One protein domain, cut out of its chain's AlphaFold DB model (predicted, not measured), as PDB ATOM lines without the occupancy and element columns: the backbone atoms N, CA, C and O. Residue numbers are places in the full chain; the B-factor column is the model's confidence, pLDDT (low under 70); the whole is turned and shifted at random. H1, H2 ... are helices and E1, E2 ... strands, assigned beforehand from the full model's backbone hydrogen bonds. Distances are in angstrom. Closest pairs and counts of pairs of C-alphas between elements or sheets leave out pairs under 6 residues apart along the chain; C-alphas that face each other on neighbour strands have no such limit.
ATOM      1  N   LYS A  80     118.315 129.036 166.319       93.81
ATOM      2  CA  LYS A  80     119.034 129.260 167.573       93.81
ATOM      3  C   LYS A  80     120.267 130.143 167.360       93.81
ATOM      4  O   LYS A  80     120.472 131.086 168.102       93.81
ATOM      5  N   GLN A  81     121.044 129.888 166.309       94.06
ATOM      6  CA  GLN A  81     122.201 130.721 165.985       94.06
ATOM      7  C   GLN A  81     121.810 132.179 165.689       94.06
ATOM      8  O   GLN A  81     122.529 133.089 166.085       94.06
ATOM      9  N   MET A  82     120.685 132.417 165.007       92.12
ATOM     10  CA  MET A  82     120.180 133.775 164.772       92.12
ATOM     11  C   MET A  82     119.689 134.443 166.057       92.12
ATOM     12  O   MET A  82     119.940 135.631 166.241       92.12
ATOM     13  N   GLU A  83     119.016 133.700 166.936       91.44
ATOM     14  CA  GLU A  83     118.604 134.181 168.259       91.44
ATOM     15  C   GLU A  83     119.824 134.574 169.105       91.44
ATOM     16  O   GLU A  83     119.861 135.682 169.630       91.44
ATOM     17  N   ASP A  84     120.850 133.719 169.143       91.62
ATOM     18  CA  ASP A  84     122.077 133.935 169.916       91.62
ATOM     19  C   ASP A  84     122.943 135.085 169.352       91.62
ATOM     20  O   ASP A  84     123.634 135.767 170.105       91.62
ATOM     21  N   CYS A  85     122.935 135.301 168.031       91.88
ATOM     22  CA  CYS A  85     123.774 136.308 167.370       91.88
ATOM     23  C   CYS A  85     123.102 137.685 167.265       91.88
ATOM     24  O   CYS A  85     123.759 138.708 167.449       91.88
ATOM     25  N   CYS A  86     121.811 137.718 166.921       87.56
ATOM     26  CA  CYS A  86     121.178 138.911 166.360       87.56
ATOM     27  C   CYS A  86     119.908 139.367 167.088       87.56
ATOM     28  O   CYS A  86     119.346 140.367 166.658       87.56
ATOM     29  N   ASP A  87     119.421 138.652 168.111       87.31
ATOM     30  CA  ASP A  87     118.147 138.940 168.800       87.31
ATOM     31  C   ASP A  87     117.048 139.466 167.843       87.31
ATOM     32  O   ASP A  87     116.652 140.643 167.875       87.31
ATOM     33  N   PRO A  88     116.568 138.611 166.920       85.88
ATOM     34  CA  PRO A  88     115.661 139.041 165.867       85.88
ATOM     35  C   PRO A  88     114.358 139.612 166.435       85.88
ATOM     36  O   PRO A  88     113.743 140.451 165.792       85.88
ATOM     37  N   ALA A  89     113.947 139.228 167.648       83.19
ATOM     38  CA  ALA A  89     112.749 139.771 168.285       83.19
ATOM     39  C   ALA A  89     112.865 141.280 168.569       83.19
ATOM     40  O   ALA A  89     111.871 142.007 168.468       83.19
ATOM     41  N   HIS A  90     114.068 141.761 168.887       82.81
ATOM     42  CA  HIS A  90     114.328 143.170 169.164       82.81
ATOM     43  C   HIS A  90     114.709 143.970 167.911       82.81
ATOM     44  O   HIS A  90     114.337 145.141 167.788       82.81
ATOM     45  N   LEU A  91     115.459 143.361 166.987       85.69
ATOM     46  CA  LEU A  91     116.004 144.048 165.809       85.69
ATOM     47  C   LEU A  91     115.115 143.977 164.561       85.69
ATOM     48  O   LEU A  91     115.415 144.640 163.574       85.69
ATOM     49  N   PHE A  92     114.014 143.221 164.592       87.75
ATOM     50  CA  PHE A  92     113.125 143.071 163.436       87.75
ATOM     51  C   PHE A  92     112.525 144.393 162.940       87.75
ATOM     52  O   PHE A  92     112.352 144.578 161.737       87.75
ATOM     53  N   ALA A  93     112.185 145.305 163.853       89.56
ATOM     54  CA  ALA A  93     111.514 146.551 163.504       89.56
ATOM     55  C   ALA A  93     112.001 147.737 164.342       89.56
ATOM     56  O   ALA A  93     112.327 147.623 165.527       89.56
ATOM     57  N   MET A  94     111.970 148.920 163.729       89.75
ATOM     58  CA  MET A  94     112.094 150.176 164.462       89.75
ATOM     59  C   MET A  94     110.826 150.399 165.288       89.75
ATOM     60  O   MET A  94     109.712 150.211 164.808       89.75
ATOM     61  N   THR A  95     110.997 150.771 166.548       91.19
ATOM     62  CA  THR A  95     109.928 150.998 167.522       91.19
ATOM     63  C   THR A  95     110.104 152.377 168.135       91.19
ATOM     64  O   THR A  95     111.205 152.933 168.156       91.19
ATOM     65  N   LYS A  96     109.032 152.905 168.725       91.25
ATOM     66  CA  LYS A  96     109.087 154.181 169.454       91.25
ATOM     67  C   LYS A  96     110.113 154.174 170.594       91.25
ATOM     68  O   LYS A  96     110.686 155.211 170.905       91.25
ATOM     69  N   MET A  97     110.391 152.999 171.162       88.56
ATOM     70  CA  MET A  97     111.360 152.818 172.245       88.56
ATOM     71  C   MET A  97     112.815 152.785 171.756       88.56
ATOM     72  O   MET A  97     113.684 153.367 172.399       88.56
ATOM     73  N   ASN A  98     113.106 152.114 170.633       88.31
ATOM     74  CA  ASN A  98     114.487 151.988 170.134       88.31
ATOM     75  C   ASN A  98     114.943 153.193 169.285       88.31
ATOM     76  O   ASN A  98     116.148 153.452 169.148       88.31
ATOM     77  N   SER A  99     113.980 153.940 168.744       90.88
ATOM     78  CA  SER A  99     114.186 155.008 167.768       90.88
ATOM     79  C   SER A  99     113.358 156.247 168.144       90.88
ATOM     80  O   SER A  99     112.343 156.531 167.504       90.88
ATOM     81  N   PRO A 100     113.751 156.975 169.210       91.25
ATOM     82  CA  PRO A 100     113.043 158.171 169.648       91.25
ATOM     83  C   PRO A 100     113.168 159.309 168.630       91.25
ATOM     84  O   PRO A 100     114.124 159.385 167.853       91.25
ATOM     85  N   MET A 101     112.206 160.229 168.677       93.62
ATOM     86  CA  MET A 101     112.216 161.436 167.853       93.62
ATOM     87  C   MET A 101     113.500 162.250 168.082       93.62
ATOM     88  O   MET A 101     113.962 162.400 169.213       93.62
ATOM     89  N   GLY A 102     114.083 162.770 167.002       93.25
ATOM     90  CA  GLY A 102     115.338 163.526 167.020       93.25
ATOM     91  C   GLY A 102     116.607 162.674 166.909       93.25
ATOM     92  O   GLY A 102     117.696 163.231 166.791       93.25
ATOM     93  N   LYS A 103     116.503 161.338 166.904       93.06
ATOM     94  CA  LYS A 103     117.649 160.451 166.657       93.06
ATOM     95  C   LYS A 103     117.985 160.402 165.161       93.06
ATOM     96  O   LYS A 103     117.089 160.241 164.334       93.06
ATOM     97  N   SER A 104     119.273 160.525 164.831       92.88
ATOM     98  CA  SER A 104     119.786 160.360 163.465       92.88
ATOM     99  C   SER A 104     120.137 158.896 163.194       92.88
ATOM    100  O   SER A 104     120.821 158.259 164.000       92.88
ATOM    101  N   MET A 105     119.636 158.368 162.081       91.00
ATOM    102  CA  MET A 105     119.812 156.993 161.623       91.00
ATOM    103  C   MET A 105     120.570 156.989 160.297       91.00
ATOM    104  O   MET A 105     120.302 157.813 159.424       91.00
ATOM    105  N   TRP A 106     121.497 156.049 160.148       92.50
ATOM    106  CA  TRP A 106     122.321 155.885 158.951       92.50
ATOM    107  C   TRP A 106     121.760 154.776 158.069       92.50
ATOM    108  O   TRP A 106     121.174 153.819 158.575       92.50
ATOM    109  N   TYR A 107     121.948 154.900 156.759       92.25
ATOM    110  CA  TYR A 107     121.578 153.852 155.815       92.25
ATOM    111  C   TYR A 107     122.713 152.830 155.681       92.25
ATOM    112  O   TYR A 107     123.848 153.201 155.390       92.25
ATOM    113  N   ASP A 108     122.401 151.537 155.807       90.25
ATOM    114  CA  ASP A 108     123.404 150.458 155.743       90.25
ATOM    115  C   ASP A 108     124.159 150.401 154.401       90.25
ATOM    116  O   ASP A 108     125.313 149.982 154.345       90.25
ATOM    117  N   GLY A 109     123.511 150.822 153.309       90.50
ATOM    118  CA  GLY A 109     124.095 150.849 151.964       90.50
ATOM    119  C   GLY A 109     124.658 152.206 151.530       90.50
ATOM    120  O   GLY A 109     125.323 152.274 150.498       90.50
ATOM    121  N   GLU A 110     124.406 153.279 152.286       91.38
ATOM    122  CA  GLU A 110     124.759 154.646 151.892       91.38
ATOM    123  C   GLU A 110     125.480 155.389 153.026       91.38
ATOM    124  O   GLU A 110     124.886 156.106 153.826       91.38
ATOM    125  N   PHE A 111     126.809 155.253 153.061       80.50
ATOM    126  CA  PHE A 111     127.660 155.719 154.167       80.50
ATOM    127  C   PHE A 111     127.626 157.227 154.463       80.50
ATOM    128  O   PHE A 111     128.036 157.640 155.545       80.50
ATOM    129  N   LEU A 112     127.201 158.058 153.509       88.88
ATOM    130  CA  LEU A 112     127.200 159.521 153.647       88.88
ATOM    131  C   LEU A 112     125.807 160.107 153.878       88.88
ATOM    132  O   LEU A 112     125.673 161.326 153.983       88.88
ATOM    133  N   TYR A 113     124.783 159.261 153.956       91.94
ATOM    134  CA  TYR A 113     123.408 159.700 154.119       91.94
ATOM    135  C   TYR A 113     122.864 159.248 155.469       91.94
ATOM    136  O   TYR A 113     123.040 158.111 155.910       91.94
ATOM    137  N   SER A 114     122.184 160.179 156.130       92.56
ATOM    138  CA  SER A 114     121.497 159.942 157.392       92.56
ATOM    139  C   SER A 114     120.159 160.658 157.394       92.56
ATOM    140  O   SER A 114     120.035 161.740 156.816       92.56
ATOM    141  N   PHE A 115     119.190 160.096 158.099       93.31
ATOM    142  CA  PHE A 115     117.883 160.696 158.304       93.31
ATOM    143  C   PHE A 115     117.609 160.861 159.798       93.31
ATOM    144  O   PHE A 115     117.812 159.938 160.587       93.31
ATOM    145  N   THR A 116     117.117 162.036 160.185       95.19
ATOM    146  CA  THR A 116     116.697 162.306 161.561       95.19
ATOM    147  C   THR A 116     115.216 162.024 161.708       95.19
ATOM    148  O   THR A 116     114.405 162.567 160.963       95.19
ATOM    149  N   ILE A 117     114.861 161.217 162.706       95.31
ATOM    150  CA  ILE A 117     113.473 160.839 162.969       95.31
ATOM    151  C   ILE A 117     112.674 162.074 163.378       95.31
ATOM    152  O   ILE A 117     112.882 162.648 164.450       95.31
ATOM    153  N   ASP A 118     111.740 162.459 162.524       94.31
ATOM    154  CA  ASP A 118     110.801 163.544 162.751       94.31
ATOM    155  C   ASP A 118     109.492 163.027 163.371       94.31
ATOM    156  O   ASP A 118     109.285 161.826 163.567       94.31
ATOM    157  N   ASN A 119     108.583 163.945 163.694       95.19
ATOM    158  CA  ASN A 119     107.306 163.592 164.311       95.19
ATOM    159  C   ASN A 119     106.431 162.728 163.380       95.19
ATOM    160  O   ASN A 119     105.754 161.807 163.842       95.19
ATOM    161  N   SER A 120     106.468 162.989 162.065       94.12
ATOM    162  CA  SER A 120     105.675 162.219 161.103       94.12
ATOM    163  C   SER A 120     106.162 160.770 161.025       94.12
ATOM    164  O   SER A 120     105.350 159.857 161.174       94.12
ATOM    165  N   THR A 121     107.477 160.540 160.943       92.44
ATOM    166  CA  THR A 121     108.063 159.192 160.925       92.44
ATOM    167  C   THR A 121     107.888 158.479 162.262       92.44
ATOM    168  O   THR A 121     107.482 157.319 162.295       92.44
ATOM    169  N   TYR A 122     108.108 159.175 163.381       92.81
ATOM    170  CA  TYR A 122     107.932 158.604 164.719       92.81
ATOM    171  C   TYR A 122     106.504 158.088 164.952       92.81
ATOM    172  O   TYR A 122     106.304 157.076 165.627       92.81
ATOM    173  N   SER A 123     105.494 158.750 164.373       92.94
ATOM    174  CA  SER A 123     104.092 158.335 164.501       92.94
ATOM    175  C   SER A 123     103.819 156.941 163.919       92.94
ATOM    176  O   SER A 123     102.982 156.221 164.471       92.94
ATOM    177  N   LEU A 124     104.574 156.547 162.885       92.81
ATOM    178  CA  LEU A 124     104.450 155.268 162.182       92.81
ATOM    179  C   LEU A 124     105.029 154.097 162.983       92.81
ATOM    180  O   LEU A 124     104.682 152.945 162.729       92.81
ATOM    181  N   PHE A 125     105.912 154.370 163.947       91.81
ATOM    182  CA  PHE A 125     106.572 153.313 164.697       91.81
ATOM    183  C   PHE A 125     105.617 152.632 165.699       91.81
ATOM    184  O   PHE A 125     104.853 153.303 166.407       91.81
ATOM    185  N   PRO A 126     105.663 151.294 165.826       91.44
ATOM    186  CA  PRO A 126     104.905 150.564 166.836       91.44
ATOM    187  C   PRO A 126     105.360 150.907 168.266       91.44
ATOM    188  O   PRO A 126     106.520 151.247 168.518       91.44
ATOM    189  N   GLN A 127     104.419 150.804 169.212       81.00
ATOM    190  CA  GLN A 127     104.608 151.164 170.627       81.00
ATOM    191  C   GLN A 127     105.367 150.105 171.449       81.00
ATOM    192  O   GLN A 127     105.913 150.434 172.496       81.00
ATOM    193  N   MET A 128     105.392 148.840 171.019       68.25
ATOM    194  CA  MET A 128     105.904 147.726 171.826       68.25
ATOM    195  C   MET A 128     106.720 146.757 170.962       68.25
ATOM    196  O   MET A 128     106.425 146.587 169.779       68.25
ATOM    197  N   GLN A 129     107.760 146.162 171.559       59.06
ATOM    198  CA  GLN A 129     108.618 145.158 170.922       59.06
ATOM    199  C   GLN A 129     107.782 144.044 170.293       59.06
ATOM    200  O   GLN A 129     106.778 143.604 170.850       59.06
ATOM    201  N   SER A 130     108.254 143.612 169.128       52.88
ATOM    202  CA  SER A 130     107.677 142.688 168.153       52.88
ATOM    203  C   SER A 130     107.443 141.253 168.671       52.88
ATOM    204  O   SER A 130     107.752 140.278 167.993       52.88
ATOM    205  N   SER A 131     106.874 141.068 169.860       50.69
ATOM    206  CA  SER A 131     106.470 139.748 170.358       50.69
ATOM    207  C   SER A 131     105.131 139.285 169.771       50.69
ATOM    208  O   SER A 131     104.837 138.091 169.775       50.69
TER     209      SER A 131
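This is residues 80 to 131 of the 135 residues of the protein "ST8SIA1 isoform 5" of Pan troglodytes (UniProt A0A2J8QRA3). The model is a flat, loose L: a hairpin of two strands, E1 and E2, makes one limb, H3 sits at the corner, and the long unnamed stretch 92 to 103 leads along the other limb from H2 at its far part. H1 sticks out at that limb's end, and the last residues, 125 to 131, run from H3 back toward the H2 side. The 52 printed residues include three named helices and two named strands, in the order H1, H2, E1, E2, H3, with an antiparallel sheet E1 - E2 and a mixed class of helices and strands. The whole is loose, with a radius of gyration of the C-alphas of 12.8 A and spans of 35 by 28 by 12 A.

H1 is residues 80 to 86, 10.0 A long, from C-alpha 80 at (119.034, 129.260, 167.573). H2, residues 88 to 91, measures 5.0 A. E1 is residues 104 to 107, 10.2 A, and E2 is residues 110 to 116, 14.7 A. H3, residues 119 to 124, measures 9.1 A and ends with C-alpha 124 at (104.450, 155.268, 162.182).

H1 and H2 are close but not clearly touching, their closest C-alphas being those of Met 82 and Pro 88, 7.0 A apart. E1 and E2 form a hairpin, antiparallel at 147 degrees, with N 105 and O 115 within hydrogen-bond range at 2.8 A and N 115 and O 105 at 2.9 A. H3 touches no helix and is apart from E1. Every O i to N i+4 pair is within hydrogen-bond range in H1, and 1 of 2 in H3; H2 is too short for such a pair.

The C-alphas of Lys 80 and Asn 119 are the two farthest apart, at 36.4 A. Residues 80 to 87 stand free. The printed part has no cut, and the link from H2 to E1, 12 residues, is long. Residues 128 to 131 have pLDDT under 70.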